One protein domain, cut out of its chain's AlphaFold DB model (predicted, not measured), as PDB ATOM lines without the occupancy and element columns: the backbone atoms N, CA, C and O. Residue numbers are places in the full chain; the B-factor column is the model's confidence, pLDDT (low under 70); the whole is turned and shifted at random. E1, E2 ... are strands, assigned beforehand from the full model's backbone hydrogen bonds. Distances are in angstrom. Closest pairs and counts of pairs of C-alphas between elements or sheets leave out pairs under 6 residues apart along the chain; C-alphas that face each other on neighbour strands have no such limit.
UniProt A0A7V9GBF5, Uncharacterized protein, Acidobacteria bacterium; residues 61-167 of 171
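What this domain is: This is residues 61 to 167 of the 171 residues of an uncharacterized protein of Acidobacteria bacterium (UniProt A0A7V9GBF5). One sheet of six strands is curled like part of a barrel and folded back on itself: the hairpin E1 and E2 faces the leaf E5, E3, E4, with E6 as the hinge. Residues 107 to 133 run as a long loop past the open side between edge strands E2 and E4, and residues 145 to 151 stick out. The printed part has 107 residues, six named strands from E1 to E6 along the chain and no named helix; the mixed sheet has the order E2 E1 E6 E5 E3 E4. The class is all strand, though 46 of the 107 residues are in named strands; the whole is compact, with a radius of gyration of the C-alphas of 13.3 A and spans of 35 by 34 by 26 A.

How they stand to each other: E1, residues 61 to 67, and E2, residues 73 to 79, form an antiparallel hairpin, with N 65 and O 74 2.7 A apart, within hydrogen-bond range. E3, residues 86 to 94, and E4, residues 97 to 106, form another, with N 88 and O 104 at 2.8 A; E4 bends by 52 degrees at residue 102. E5, residues 134 to 140, is antiparallel to E3, with N 89 and O 137 at 2.8 A. E6, residues 161 to 166, is staggered: residues 161 to 162 pair with E5 in an antiparallel hairpin, N 161 and O 136 at 2.9 A, and residues 163 to 166 with E1 in parallel, N 164 and O 64 at 2.8 A. E2 and E4 are apart.

Where its parts are: E1 begins at C-alpha 61 (-23.797, 25.188, 3.202) and is 17.0 A long; E2 is 19.0 A, E3 25.9 A, E4 26.2 A and E5 20.3 A. E6, 15.4 A, ends at C-alpha 166 (-30.243, 10.237, 9.314).

The domain as a whole: The C-alphas farthest apart, those of Asn 148 and Ser 167, are 38.8 A apart. The printed part has no cut; the links E4 to E5 and E5 to E6 are long. Confidence is under 70 at residues 79 to 84, 107 to 123 and 142 to 151.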
ATOM      1  N   ILE A  61     -23.414  26.602   3.176       85.88
ATOM      2  CA  ILE A  61     -23.797  25.188   3.202       85.88
ATOM      3  C   ILE A  61     -25.210  25.065   2.623       85.88
ATOM      4  O   ILE A  61     -26.141  25.696   3.101       85.88
ATOM      5  N   SER A  62     -25.369  24.247   1.585       85.81
ATOM      6  CA  SER A  62     -26.681  23.902   1.009       85.81
ATOM      7  C   SER A  62     -27.403  22.816   1.804       85.81
ATOM      8  O   SER A  62     -28.625  22.821   1.894       85.81
ATOM      9  N   GLN A  63     -26.648  21.866   2.353       84.56
ATOM     10  CA  GLN A  63     -27.185  20.714   3.062       84.56
ATOM     11  C   GLN A  63     -26.158  20.210   4.069       84.56
ATOM     12  O   GLN A  63     -24.967  20.150   3.755       84.56
ATOM     13  N   ALA A  64     -26.629  19.806   5.245       87.62
ATOM     14  CA  ALA A  64     -25.864  19.065   6.234       87.62
ATOM     15  C   ALA A  64     -26.714  17.902   6.763       87.62
ATOM     16  O   ALA A  64     -27.914  18.059   6.973       87.62
ATOM     17  N   VAL A  65     -26.103  16.737   6.949       86.31
ATOM     18  CA  VAL A  65     -26.748  15.494   7.382       86.31
ATOM     19  C   VAL A  65     -25.867  14.835   8.432       86.31
ATOM     20  O   VAL A  65     -24.709  14.539   8.154       86.31
ATOM     21  N   LEU A  66     -26.398  14.603   9.626       84.44
ATOM     22  CA  LEU A  66     -25.756  13.840  10.685       84.44
ATOM     23  C   LEU A  66     -26.293  12.409  10.674       84.44
ATOM     24  O   LEU A  66     -27.472  12.181  10.945       84.44
ATOM     25  N   ASP A  67     -25.412  11.455  10.409       82.25
ATOM     26  CA  ASP A  67     -25.691  10.038  10.608       82.25
ATOM     27  C   ASP A  67     -25.607   9.719  12.107       82.25
ATOM     28  O   ASP A  67     -24.555   9.848  12.739       82.25
ATOM     29  N   LEU A  68     -26.734   9.319  12.695       81.25
ATOM     30  CA  LEU A  68     -26.842   9.043  14.126       81.25
ATOM     31  C   LEU A  68     -26.124   7.756  14.548       81.25
ATOM     32  O   LEU A  68     -25.746   7.654  15.721       81.25
ATOM     33  N   LYS A  69     -25.927   6.810  13.620       80.69
ATOM     34  CA  LYS A  69     -25.258   5.522  13.841       80.69
ATOM     35  C   LYS A  69     -23.746   5.680  13.774       80.69
ATOM     36  O   LYS A  69     -23.044   5.241  14.681       80.69
ATOM     37  N   THR A  70     -23.241   6.320  12.720       79.25
ATOM     38  CA  THR A  70     -21.791   6.524  12.542       79.25
ATOM     39  C   THR A  70     -21.271   7.775  13.247       79.25
ATOM     40  O   THR A  70     -20.058   7.938  13.374       79.25
ATOM     41  N   LYS A  71     -22.171   8.654  13.713       76.81
ATOM     42  CA  LYS A  71     -21.858   9.982  14.270       76.81
ATOM     43  C   LYS A  71     -21.055  10.851  13.299       76.81
ATOM     44  O   LYS A  71     -20.282  11.707  13.723       76.81
ATOM     45  N   GLN A  72     -21.227  10.635  11.995       78.38
ATOM     46  CA  GLN A  72     -20.552  11.401  10.951       78.38
ATOM     47  C   GLN A  72     -21.486  12.459  10.372       78.38
ATOM     48  O   GLN A  72     -22.639  12.185  10.046       78.38
ATOM     49  N   LEU A  73     -20.967  13.674  10.206       79.62
ATOM     50  CA  LEU A  73     -21.669  14.752   9.527       79.62
ATOM     51  C   LEU A  73     -21.230  14.818   8.063       79.62
ATOM     52  O   LEU A  73     -20.074  15.088   7.762       79.62
ATOM     53  N   SER A  74     -22.160  14.657   7.139       80.75
ATOM     54  CA  SER A  74     -21.958  14.979   5.728       80.75
ATOM     55  C   SER A  74     -22.501  16.372   5.437       80.75
ATOM     56  O   SER A  74     -23.558  16.737   5.938       80.75
ATOM     57  N   TRP A  75     -21.824  17.164   4.613       82.81
ATOM     58  CA  TRP A  75     -22.331  18.472   4.192       82.81
ATOM     59  C   TRP A  75     -21.912  18.805   2.764       82.81
ATOM     60  O   TRP A  75     -20.963  18.235   2.222       82.81
ATOM     61  N   LYS A  76     -22.641  19.740   2.154       81.44
ATOM     62  CA  LYS A  76     -22.449  20.181   0.772       81.44
ATOM     63  C   LYS A  76     -22.479  21.700   0.683       81.44
ATOM     64  O   LYS A  76     -23.434  22.325   1.142       81.44
ATOM     65  N   LEU A  77     -21.478  22.298   0.040       79.69
ATOM     66  CA  LEU A  77     -21.442  23.741  -0.223       79.69
ATOM     67  C   LEU A  77     -22.271  24.117  -1.455       79.69
ATOM     68  O   LEU A  77     -22.215  23.434  -2.479       79.69
ATOM     69  N   ALA A  78     -22.999  25.227  -1.347       76.44
ATOM     70  CA  ALA A  78     -23.721  25.866  -2.440       76.44
ATOM     71  C   ALA A  78     -22.768  26.730  -3.286       76.44
ATOM     72  O   ALA A  78     -22.550  26.445  -4.462       76.44
ATOM     73  N   ALA A  79     -22.183  27.768  -2.677       67.69
ATOM     74  CA  ALA A  79     -21.248  28.710  -3.289       67.69
ATOM     75  C   ALA A  79     -20.655  29.662  -2.223       67.69
ATOM     76  O   ALA A  79     -21.247  29.807  -1.153       67.69
ATOM     77  N   PRO A  80     -19.535  30.344  -2.523       66.50
ATOM     78  CA  PRO A  80     -18.560  29.949  -3.531       66.50
ATOM     79  C   PRO A  80     -17.825  28.681  -3.092       66.50
ATOM     80  O   PRO A  80     -17.634  28.412  -1.905       66.50
ATOM     81  N   LYS A  81     -17.411  27.883  -4.076       68.12
ATOM     82  CA  LYS A  81     -16.510  26.756  -3.831       68.12
ATOM     83  C   LYS A  81     -15.128  27.327  -3.532       68.12
ATOM     84  O   LYS A  81     -14.649  28.187  -4.269       68.12
ATOM     85  N   THR A  82     -14.523  26.878  -2.441       65.56
ATOM     86  CA  THR A  82     -13.222  27.356  -1.981       65.56
ATOM     87  C   THR A  82     -12.304  26.172  -1.736       65.56
ATOM     88  O   THR A  82     -12.701  25.200  -1.104       65.56
ATOM     89  N   ASP A  83     -11.070  26.270  -2.223       65.56
ATOM     90  CA  ASP A  83     -10.021  25.291  -1.919       65.56
ATOM     91  C   ASP A  83      -9.390  25.554  -0.544       65.56
ATOM     92  O   ASP A  83      -8.566  24.780  -0.055       65.56
ATOM     93  N   SER A  84      -9.785  26.656   0.101       69.88
ATOM     94  CA  SER A  84      -9.367  26.969   1.458       69.88
ATOM     95  C   SER A  84     -10.133  26.116   2.456       69.88
ATOM     96  O   SER A  84     -11.332  25.878   2.322       69.88
ATOM     97  N   SER A  85      -9.443  25.708   3.512       76.81
ATOM     98  CA  SER A  85     -10.085  25.102   4.669       76.81
ATOM     99  C   SER A  85     -11.144  26.046   5.256       76.81
ATOM    100  O   SER A  85     -10.952  27.269   5.312       76.81
ATOM    101  N   ILE A  86     -12.253  25.467   5.708       81.44
ATOM    102  CA  ILE A  86     -13.383  26.192   6.298       81.44
ATOM    103  C   ILE A  86     -13.583  25.758   7.749       81.44
ATOM    104  O   ILE A  86     -13.276  24.625   8.126       81.44
ATOM    105  N   ALA A  87     -14.105  26.665   8.562       85.88
ATOM    106  CA  ALA A  87     -14.615  26.370   9.885       85.88
ATOM    107  C   ALA A  87     -16.135  26.175   9.806       85.88
ATOM    108  O   ALA A  87     -16.841  26.957   9.173       85.88
ATOM    109  N   LEU A  88     -16.627  25.116  10.436       87.56
ATOM    110  CA  LEU A  88     -18.041  24.808  10.596       87.56
ATOM    111  C   LEU A  88     -18.455  25.183  12.010       87.56
ATOM    112  O   LEU A  88     -17.945  24.618  12.972       87.56
ATOM    113  N   HIS A  89     -19.380  26.120  12.137       90.12
ATOM    114  CA  HIS A  89     -19.894  26.601  13.411       90.12
ATOM    115  C   HIS A  89     -21.266  26.008  13.667       90.12
ATOM    116  O   HIS A  89     -22.189  26.216  12.882       90.12
ATOM    117  N   PHE A  90     -21.396  25.286  14.771       90.81
ATOM    118  CA  PHE A  90     -22.613  24.594  15.155       90.81
ATOM    119  C   PHE A  90     -23.398  25.399  16.175       90.81
ATOM    120  O   PHE A  90     -22.847  25.901  17.161       90.81
ATOM    121  N   PHE A  91     -24.703  25.476  15.950       92.31
ATOM    122  CA  PHE A  91     -25.638  26.208  16.786       92.31
ATOM    123  C   PHE A  91     -26.860  25.355  17.088       92.31
ATOM    124  O   PHE A  91     -27.327  24.614  16.231       92.31
ATOM    125  N   VAL A  92     -27.412  25.501  18.286       91.88
ATOM    126  CA  VAL A  92     -28.707  24.914  18.648       91.88
ATOM    127  C   VAL A  92     -29.703  26.040  18.850       91.88
ATOM    128  O   VAL A  92     -29.387  27.027  19.519       91.88
ATOM    129  N   LYS A  93     -30.893  25.892  18.271       89.19
ATOM    130  CA  LYS A  93     -32.016  26.802  18.497       89.19
ATOM    131  C   LYS A  93     -33.024  26.157  19.445       89.19
ATOM    132  O   LYS A  93     -33.580  25.105  19.145       89.19
ATOM    133  N   ASP A  94     -33.258  26.808  20.571       86.88
ATOM    134  CA  ASP A  94     -34.266  26.434  21.559       86.88
ATOM    135  C   ASP A  94     -35.204  27.620  21.840       86.88
ATOM    136  O   ASP A  94     -35.130  28.667  21.189       86.88
ATOM    137  N   GLU A  95     -36.119  27.453  22.796       87.00
ATOM    138  CA  GLU A  95     -37.070  28.494  23.210       87.00
ATOM    139  C   GLU A  95     -36.383  29.762  23.741       87.00
ATOM    140  O   GLU A  95     -36.954  30.849  23.677       87.00
ATOM    141  N   LYS A  96     -35.150  29.645  24.249       86.00
ATOM    142  CA  LYS A  96     -34.369  30.766  24.792       86.00
ATOM    143  C   LYS A  96     -33.569  31.489  23.712       86.00
ATOM    144  O   LYS A  96     -33.037  32.568  23.972       86.00
ATOM    145  N   GLY A  97     -33.473  30.919  22.512       88.38
ATOM    146  CA  GLY A  97     -32.814  31.522  21.362       88.38
ATOM    147  C   GLY A  97     -31.830  30.580  20.681       88.38
ATOM    148  O   GLY A  97     -31.909  29.361  20.788       88.38
ATOM    149  N   THR A  98     -30.903  31.156  19.915       91.81
ATOM    150  CA  THR A  98     -29.880  30.383  19.197       91.81
ATOM    151  C   THR A  98     -28.537  30.519  19.894       91.81
ATOM    152  O   THR A  98     -28.034  31.631  20.064       91.81
ATOM    153  N   ARG A  99     -27.951  29.393  20.300       90.25
ATOM    154  CA  ARG A  99     -26.686  29.341  21.043       90.25
ATOM    155  C   ARG A  99     -25.614  28.602  20.260       90.25
ATOM    156  O   ARG A  99     -25.875  27.555  19.675       90.25
ATOM    157  N   PHE A 100     -24.405  29.149  20.278       89.38
ATOM    158  CA  PHE A 100     -23.217  28.505  19.729       89.38
ATOM    159  C   PHE A 100     -22.813  27.301  20.592       89.38
ATOM    160  O   PHE A 100     -22.845  27.384  21.823       89.38
ATOM    161  N   ILE A 101     -22.438  26.199  19.945       88.06
ATOM    162  CA  ILE A 101     -22.066  24.941  20.602       88.06
ATOM    163  C   ILE A 101     -20.591  24.621  20.386       88.06
ATOM    164  O   ILE A 101     -19.863  24.396  21.351       88.06
ATOM    165  N   ALA A 102     -20.161  24.569  19.126       86.50
ATOM    166  CA  ALA A 102     -18.836  24.093  18.757       86.50
ATOM    167  C   ALA A 102     -18.411  24.617  17.385       86.50
ATOM    168  O   ALA A 102     -19.248  24.967  16.552       86.50
ATOM    169  N   SER A 103     -17.101  24.627  17.152       86.06
ATOM    170  CA  SER A 103     -16.503  24.892  15.845       86.06
ATOM    171  C   SER A 103     -15.655  23.703  15.438       86.06
ATOM    172  O   SER A 103     -14.833  23.266  16.238       86.06
ATOM    173  N   GLU A 104     -15.800  23.246  14.200       82.50
ATOM    174  CA  GLU A 104     -14.984  22.172  13.639       82.50
ATOM    175  C   GLU A 104     -14.276  22.615  12.369       82.50
ATOM    176  O   GLU A 104     -14.793  23.420  11.600       82.50
ATOM    177  N   LEU A 105     -13.081  22.079  12.138       80.12
ATOM    178  CA  LEU A 105     -12.327  22.364  10.926       80.12
ATOM    179  C   LEU A 105     -12.628  21.327   9.850       80.12
ATOM    180  O   LEU A 105     -12.441  20.126  10.040       80.12
ATOM    181  N   ALA A 106     -13.040  21.825   8.693       77.50
ATOM    182  CA  ALA A 106     -13.159  21.061   7.469       77.50
ATOM    183  C   ALA A 106     -11.954  21.378   6.572       77.50
ATOM    184  O   ALA A 106     -11.877  22.434   5.936       77.50
ATOM    185  N   LEU A 107     -10.992  20.454   6.558       69.50
ATOM    186  CA  LEU A 107      -9.796  20.545   5.723       69.50
ATOM    187  C   LEU A 107     -10.100  20.049   4.307       69.50
ATOM    188  O   LEU A 107     -10.751  19.020   4.133       69.50
ATOM    189  N   GLY A 108      -9.588  20.755   3.297       56.62
ATOM    190  CA  GLY A 108      -9.651  20.290   1.909       56.62
ATOM    191  C   GLY A 108     -11.061  20.264   1.319       56.62
ATOM    192  O   GLY A 108     -11.380  19.354   0.560       56.62
ATOM    193  N   ALA A 109     -11.889  21.271   1.623       55.50
ATOM    194  CA  ALA A 109     -13.226  21.496   1.054       55.50
ATOM    195  C   ALA A 109     -13.234  21.799  -0.469       55.50
ATOM    196  O   ALA A 109     -14.147  22.454  -0.974       55.50
ATOM    197  N   GLY A 110     -12.210  21.341  -1.194       50.25
ATOM    198  CA  GLY A 110     -12.001  21.587  -2.611       50.25
ATOM    199  C   GLY A 110     -13.090  20.981  -3.493       50.25
ATOM    200  O   GLY A 110     -13.824  20.057  -3.107       50.25
ATOM    201  N   TYR A 111     -13.182  21.543  -4.700       42.38
ATOM    202  CA  TYR A 111     -14.179  21.247  -5.728       42.38
ATOM    203  C   TYR A 111     -14.537  19.752  -5.821       42.38
ATOM    204  O   TYR A 111     -13.738  18.922  -6.242       42.38
ATOM    205  N   GLY A 112     -15.790  19.423  -5.493       44.88
ATOM    206  CA  GLY A 112     -16.404  18.137  -5.840       44.88
ATOM    207  C   GLY A 112     -16.327  17.033  -4.787       44.88
ATOM    208  O   GLY A 112     -16.885  15.965  -5.024       44.88
ATOM    209  N   SER A 113     -15.720  17.266  -3.620       44.91
ATOM    210  CA  SER A 113     -15.738  16.270  -2.545       44.91
ATOM    211  C   SER A 113     -16.732  16.643  -1.443       44.91
ATOM    212  O   SER A 113     -16.655  17.713  -0.845       44.91
ATOM    213  N   ASN A 114     -17.670  15.735  -1.150       51.38
ATOM    214  CA  ASN A 114     -18.250  15.635   0.190       51.38
ATOM    215  C   ASN A 114     -17.048  15.558   1.135       51.38
ATOM    216  O   ASN A 114     -16.265  14.617   0.993       51.38
ATOM    217  N   ALA A 115     -16.810  16.542   2.000       49.97
ATOM    218  CA  ALA A 115     -15.621  16.513   2.847       49.97
ATOM    219  C   ALA A 115     -15.663  15.251   3.723       49.97
ATOM    220  O   ALA A 115     -16.517  15.116   4.594       49.97
ATOM    221  N   LYS A 116     -14.777  14.288   3.433       47.91
ATOM    222  CA  LYS A 116     -14.814  12.935   4.017       47.91
ATOM    223  C   LYS A 116     -14.058  12.809   5.341       47.91
ATOM    224  O   LYS A 116     -14.131  11.757   5.966       47.91
ATOM    225  N   LYS A 117     -13.277  13.813   5.757       49.38
ATOM    226  CA  LYS A 117     -12.411  13.700   6.940       49.38
ATOM    227  C   LYS A 117     -12.439  14.962   7.792       49.38
ATOM    228  O   LYS A 117     -11.860  15.981   7.429       49.38
ATOM    229  N   PHE A 118     -13.078  14.842   8.949       56.22
ATOM    230  CA  PHE A 118     -12.960  15.788  10.052       56.22
ATOM    231  C   PHE A 118     -11.763  15.400  10.914       56.22
ATOM    232  O   PHE A 118     -11.480  14.216  11.102       56.22
ATOM    233  N   THR A 119     -11.043  16.397  11.420       46.69
ATOM    234  CA  THR A 119      -9.894  16.193  12.318       46.69
ATOM    235  C   THR A 119     -10.291  15.973  13.777       46.69
ATOM    236  O   THR A 119      -9.441  15.640  14.595       46.69
ATOM    237  N   SER A 120     -11.563  16.150  14.113       54.09
ATOM    238  CA  SER A 120     -12.089  16.122  15.476       54.09
ATOM    239  C   SER A 120     -13.246  15.140  15.580       54.09
ATOM    240  O   SER A 120     -14.134  15.079  14.728       54.09
ATOM    241  N   SER A 121     -13.224  14.348  16.647       57.50
ATOM    242  CA  SER A 121     -14.373  13.566  17.069       57.50
ATOM    243  C   SER A 121     -15.466  14.533  17.525       57.50
ATOM    244  O   SER A 121     -15.204  15.443  18.312       57.50
ATOM    245  N   TYR A 122     -16.697  14.336  17.053       68.69
ATOM    246  CA  TYR A 122     -17.869  15.122  17.445       68.69
ATOM    247  C   TYR A 122     -18.299  14.862  18.905       68.69
ATOM    248  O   TYR A 122     -19.472  14.662  19.193       68.69
ATOM    249  N   LEU A 123     -17.371  14.875  19.865       68.31
ATOM    250  CA  LEU A 123     -17.621  14.594  21.287       68.31
ATOM    251  C   LEU A 123     -18.615  15.577  21.925       68.31
ATOM    252  O   LEU A 123     -19.145  15.329  23.005       68.31
ATOM    253  N   TRP A 124     -18.843  16.731  21.295       76.75
ATOM    254  CA  TRP A 124     -19.867  17.676  21.724       76.75
ATOM    255  C   TRP A 124     -21.285  17.232  21.345       76.75
ATOM    256  O   TRP A 124     -22.219  17.665  22.015       76.75
ATOM    257  N   LEU A 125     -21.460  16.361  20.340       76.25
ATOM    258  CA  LEU A 125     -22.767  15.797  19.983       76.25
ATOM    259  C   LEU A 125     -23.332  14.955  21.127       76.25
ATOM    260  O   LEU A 125     -24.504  15.104  21.452       76.25
ATOM    261  N   ASP A 126     -22.500  14.160  21.801       73.12
ATOM    262  CA  ASP A 126     -22.932  13.320  22.930       73.12
ATOM    263  C   ASP A 126     -23.393  14.142  24.146       73.12
ATOM    264  O   ASP A 126     -24.094  13.645  25.024       73.12
ATOM    265  N   LYS A 127     -23.013  15.425  24.198       74.50
ATOM    266  CA  LYS A 127     -23.423  16.368  25.250       74.50
ATOM    267  C   LYS A 127     -24.732  17.084  24.919       74.50
ATOM    268  O   LYS A 127     -25.230  17.851  25.746       74.50
ATOM    269  N   LEU A 128     -25.276  16.893  23.718       75.00
ATOM    270  CA  LEU A 128     -26.562  17.458  23.342       75.00
ATOM    271  C   LEU A 128     -27.693  16.565  23.849       75.00
ATOM    272  O   LEU A 128     -27.787  15.397  23.493       75.00
ATOM    273  N   GLY A 129     -28.603  17.143  24.637       70.12
ATOM    274  CA  GLY A 129     -29.827  16.450  25.056       70.12
ATOM    275  C   GLY A 129     -30.803  16.183  23.900       70.12
ATOM    276  O   GLY A 129     -31.663  15.317  24.010       70.12
ATOM    277  N   SER A 130     -30.676  16.912  22.787       76.06
ATOM    278  CA  SER A 130     -31.418  16.676  21.549       76.06
ATOM    279  C   SER A 130     -30.616  17.175  20.349       76.06
ATOM    280  O   SER A 130     -29.943  18.204  20.432       76.06
ATOM    281  N   TYR A 131     -30.726  16.459  19.231       75.75
ATOM    282  CA  TYR A 131     -30.169  16.862  17.938       75.75
ATOM    283  C   TYR A 131     -31.158  17.686  17.102       75.75
ATOM    284  O   TYR A 131     -30.791  18.224  16.057       75.75
ATOM    285  N   ASN A 132     -32.410  17.799  17.557       74.88
ATOM    286  CA  ASN A 132     -33.418  18.618  16.899       74.88
ATOM    287  C   ASN A 132     -33.000  20.090  17.007       74.88
ATOM    288  O   ASN A 132     -32.570  20.541  18.068       74.88
ATOM    289  N   ASN A 133     -33.143  20.839  15.913       87.50
ATOM    290  CA  ASN A 133     -32.757  22.253  15.813       87.50
ATOM    291  C   ASN A 133     -31.245  22.521  15.863       87.50
ATOM    292  O   ASN A 133     -30.821  23.585  16.327       87.50
ATOM    293  N   LEU A 134     -30.435  21.581  15.375       91.06
ATOM    294  CA  LEU A 134     -29.021  21.807  15.102       91.06
ATOM    295  C   LEU A 134     -28.851  22.526  13.753       91.06
ATOM    296  O   LEU A 134     -29.432  22.130  12.745       91.06
ATOM    297  N   TYR A 135     -28.036  23.574  13.738       93.38
ATOM    298  CA  TYR A 135     -27.700  24.369  12.561       93.38
ATOM    299  C   TYR A 135     -26.189  24.454  12.406       93.38
ATOM    300  O   TYR A 135     -25.450  24.403  13.392       93.38
ATOM    301  N   VAL A 136     -25.738  24.635  11.170       91.88
ATOM    302  CA  VAL A 136     -24.329  24.796  10.830       91.88
ATOM    303  C   VAL A 136     -24.123  25.995   9.906       91.88
ATOM    304  O   VAL A 136     -24.892  26.214   8.971       91.88
ATOM    305  N   ILE A 137     -23.080  26.777  10.177       91.44
ATOM    306  CA  ILE A 137     -22.616  27.895   9.345       91.44
ATOM    307  C   ILE A 137     -21.175  27.603   8.927       91.44
ATOM    308  O   ILE A 137     -20.374  27.196   9.765       91.44
ATOM    309  N   ALA A 138     -20.838  27.817   7.655       88.56
ATOM    310  CA  ALA A 138     -19.458  27.746   7.184       88.56
ATOM    311  C   ALA A 138     -18.828  29.142   7.117       88.56
ATOM    312  O   ALA A 138     -19.414  30.074   6.568       88.56
ATOM    313  N   GLU A 139     -17.600  29.268   7.615       85.81
ATOM    314  CA  GLU A 139     -16.786  30.474   7.470       85.81
ATOM    315  C   GLU A 139     -15.360  30.125   7.016       85.81
ATOM    316  O   GLU A 139     -14.844  29.052   7.337       85.81
ATOM    317  N   PRO A 140     -14.675  30.997   6.256       80.88
ATOM    318  CA  PRO A 140     -13.266  30.806   5.931       80.88
ATOM    319  C   PRO A 140     -12.406  30.836   7.202       80.88
ATOM    320  O   PRO A 140     -12.593  31.701   8.059       80.88
ATOM    321  N   ILE A 141     -11.396  29.963   7.302       75.81
ATOM    322  CA  ILE A 141     -10.497  29.934   8.477       75.81
ATOM    323  C   ILE A 141      -9.752  31.261   8.686       75.81
ATOM    324  O   ILE A 141      -9.406  31.580   9.818       75.81
ATOM    325  N   SER A 142      -9.534  32.071   7.645       64.00
ATOM    326  CA  SER A 142      -8.931  33.406   7.793       64.00
ATOM    327  C   SER A 142      -9.721  34.325   8.733       64.00
ATOM    328  O   SER A 142      -9.124  35.176   9.391       64.00
ATOM    329  N   ILE A 143     -11.041  34.131   8.831       60.59
ATOM    330  CA  ILE A 143     -11.921  34.834   9.777       60.59
ATOM    331  C   ILE A 143     -11.804  34.216  11.179       60.59
ATOM    332  O   ILE A 143     -11.946  34.898  12.196       60.59
ATOM    333  N   PHE A 144     -11.465  32.929  11.250       62.88
ATOM    334  CA  PHE A 144     -11.323  32.184  12.489       62.88
ATOM    335  C   PHE A 144      -9.937  32.390  13.125       62.88
ATOM    336  O   PHE A 144      -8.988  31.623  12.944       62.88
ATOM    337  N   ASN A 145      -9.809  33.454  13.917       54.03
ATOM    338  CA  ASN A 145      -8.558  33.802  14.584       54.03
ATOM    339  C   ASN A 145      -8.324  32.938  15.844       54.03
ATOM    340  O   ASN A 145      -8.575  33.378  16.965       54.03
ATOM    341  N   PHE A 146      -7.807  31.711  15.682       54.34
ATOM    342  CA  PHE A 146      -7.499  30.796  16.802       54.34
ATOM    343  C   PHE A 146      -6.620  31.425  17.903       54.34
ATOM    344  O   PHE A 146      -6.687  31.001  19.056       54.34
ATOM    345  N   LYS A 147      -5.778  32.417  17.565       48.50
ATOM    346  CA  LYS A 147      -4.778  32.993  18.482       48.50
ATOM    347  C   LYS A 147      -5.248  34.233  19.246       48.50
ATOM    348  O   LYS A 147      -4.716  34.499  20.319       48.50
ATOM    349  N   ASN A 148      -6.248  34.965  18.753       45.88
ATOM    350  CA  ASN A 148      -6.705  36.212  19.373       45.88
ATOM    351  C   ASN A 148      -8.172  36.097  19.800       45.88
ATOM    352  O   ASN A 148      -9.074  36.271  18.994       45.88
ATOM    353  N   LYS A 149      -8.374  35.820  21.096       48.03
ATOM    354  CA  LYS A 149      -9.624  35.956  21.872       48.03
ATOM    355  C   LYS A 149     -10.921  35.503  21.176       48.03
ATOM    356  O   LYS A 149     -11.562  36.297  20.510       48.03
ATOM    357  N   LYS A 150     -11.369  34.284  21.515       55.62
ATOM    358  CA  LYS A 150     -12.724  33.905  22.005       55.62
ATOM    359  C   LYS A 150     -13.956  34.702  21.508       55.62
ATOM    360  O   LYS A 150     -14.900  34.886  22.276       55.62
ATOM    361  N   VAL A 151     -14.007  35.186  20.271       68.44
ATOM    362  CA  VAL A 151     -15.269  35.693  19.727       68.44
ATOM    363  C   VAL A 151     -16.048  34.474  19.276       68.44
ATOM    364  O   VAL A 151     -15.698  33.836  18.286       68.44
ATOM    365  N   ASN A 152     -17.069  34.112  20.052       79.25
ATOM    366  CA  ASN A 152     -17.997  33.078  19.626       79.25
ATOM    367  C   ASN A 152     -18.619  33.515  18.292       79.25
ATOM    368  O   ASN A 152     -19.058  34.668  18.190       79.25
ATOM    369  N   PRO A 153     -18.671  32.620  17.294       85.75
ATOM    370  CA  PRO A 153     -19.368  32.876  16.046       85.75
ATOM    371  C   PRO A 153     -20.779  33.396  16.321       85.75
ATOM    372  O   PRO A 153     -21.482  32.896  17.206       85.75
ATOM    373  N   LYS A 154     -21.193  34.426  15.581       89.00
ATOM    374  CA  LYS A 154     -22.557  34.949  15.666       89.00
ATOM    375  C   LYS A 154     -23.448  34.144  14.737       89.00
ATOM    376  O   LYS A 154     -23.064  33.835  13.615       89.00
ATOM    377  N   PHE A 155     -24.643  33.818  15.210       90.12
ATOM    378  CA  PHE A 155     -25.619  33.149  14.369       90.12
ATOM    379  C   PHE A 155     -26.131  34.108  13.289       90.12
ATOM    380  O   PHE A 155     -26.592  35.206  13.602       90.12
ATOM    381  N   ASP A 156     -26.065  33.671  12.036       90.94
ATOM    382  CA  ASP A 156     -26.592  34.373  10.869       90.94
ATOM    383  C   ASP A 156     -27.551  33.436  10.128       90.94
ATOM    384  O   ASP A 156     -27.135  32.466   9.489       90.94
ATOM    385  N   ALA A 157     -28.849  33.731  10.220       89.31
ATOM    386  CA  ALA A 157     -29.895  32.918   9.611       89.31
ATOM    387  C   ALA A 157     -29.776  32.835   8.079       89.31
ATOM    388  O   ALA A 157     -30.233  31.857   7.498       89.31
ATOM    389  N   SER A 158     -29.139  33.818   7.429       88.25
ATOM    390  CA  SER A 158     -28.948  33.817   5.971       88.25
ATOM    391  C   SER A 158     -27.875  32.826   5.499       88.25
ATOM    392  O   SER A 158     -27.852  32.459   4.326       88.25
ATOM    393  N   LYS A 159     -27.002  32.376   6.409       89.50
ATOM    394  CA  LYS A 159     -25.900  31.438   6.132       89.50
ATOM    395  C   LYS A 159     -26.088  30.073   6.792       89.50
ATOM    396  O   LYS A 159     -25.331  29.147   6.504       89.50
ATOM    397  N   ALA A 160     -27.046  29.963   7.709       91.62
ATOM    398  CA  ALA A 160     -27.285  28.766   8.493       91.62
ATOM    399  C   ALA A 160     -28.012  27.692   7.679       91.62
ATOM    400  O   ALA A 160     -29.098  27.923   7.152       91.62
ATOM    401  N   ALA A 161     -27.446  26.488   7.661       91.88
ATOM    402  CA  ALA A 161     -28.108  25.293   7.162       91.88
ATOM    403  C   ALA A 161     -28.573  24.425   8.339       91.88
ATOM    404  O   ALA A 161     -27.787  24.202   9.265       91.88
ATOM    405  N   PRO A 162     -29.815  23.911   8.338       92.88
ATOM    406  CA  PRO A 162     -30.224  22.916   9.318       92.88
ATOM    407  C   PRO A 162     -29.437  21.615   9.106       92.88
ATOM    408  O   PRO A 162     -29.177  21.206   7.971       92.88
ATOM    409  N   VAL A 163     -29.070  20.955  10.202       90.06
ATOM    410  CA  VAL A 163     -28.469  19.620  10.179       90.06
ATOM    411  C   VAL A 163     -29.592  18.593  10.222       90.06
ATOM    412  O   VAL A 163     -30.264  18.422  11.237       90.06
ATOM    413  N   LEU A 164     -29.801  17.920   9.096       87.44
ATOM    414  CA  LEU A 164     -30.769  16.838   8.973       87.44
ATOM    415  C   LEU A 164     -30.255  15.604   9.715       87.44
ATOM    416  O   LEU A 164     -29.056  15.341   9.724       87.44
ATOM    417  N   LEU A 165     -31.152  14.835  10.320       85.25
ATOM    418  CA  LEU A 165     -30.792  13.611  11.030       85.25
ATOM    419  C   LEU A 165     -31.075  12.406  10.136       85.25
ATOM    420  O   LEU A 165     -32.161  12.300   9.570       85.25
ATOM    421  N   TYR A 166     -30.107  11.501  10.025       81.81
ATOM    422  CA  TYR A 166     -30.243  10.237   9.314       81.81
ATOM    423  C   TYR A 166     -30.027   9.083  10.295       81.81
ATOM    424  O   TYR A 166     -28.965   8.977  10.909       81.81
ATOM    425  N   SER A 167     -31.044   8.240  10.480       77.31
ATOM    426  CA  SER A 167     -30.991   7.076  11.378       77.31
ATOM    427  C   SER A 167     -30.627   5.767  10.675       77.31
ATOM    428  O   SER A 167     -30.257   4.817  11.356       77.31
TER     429      SER A 167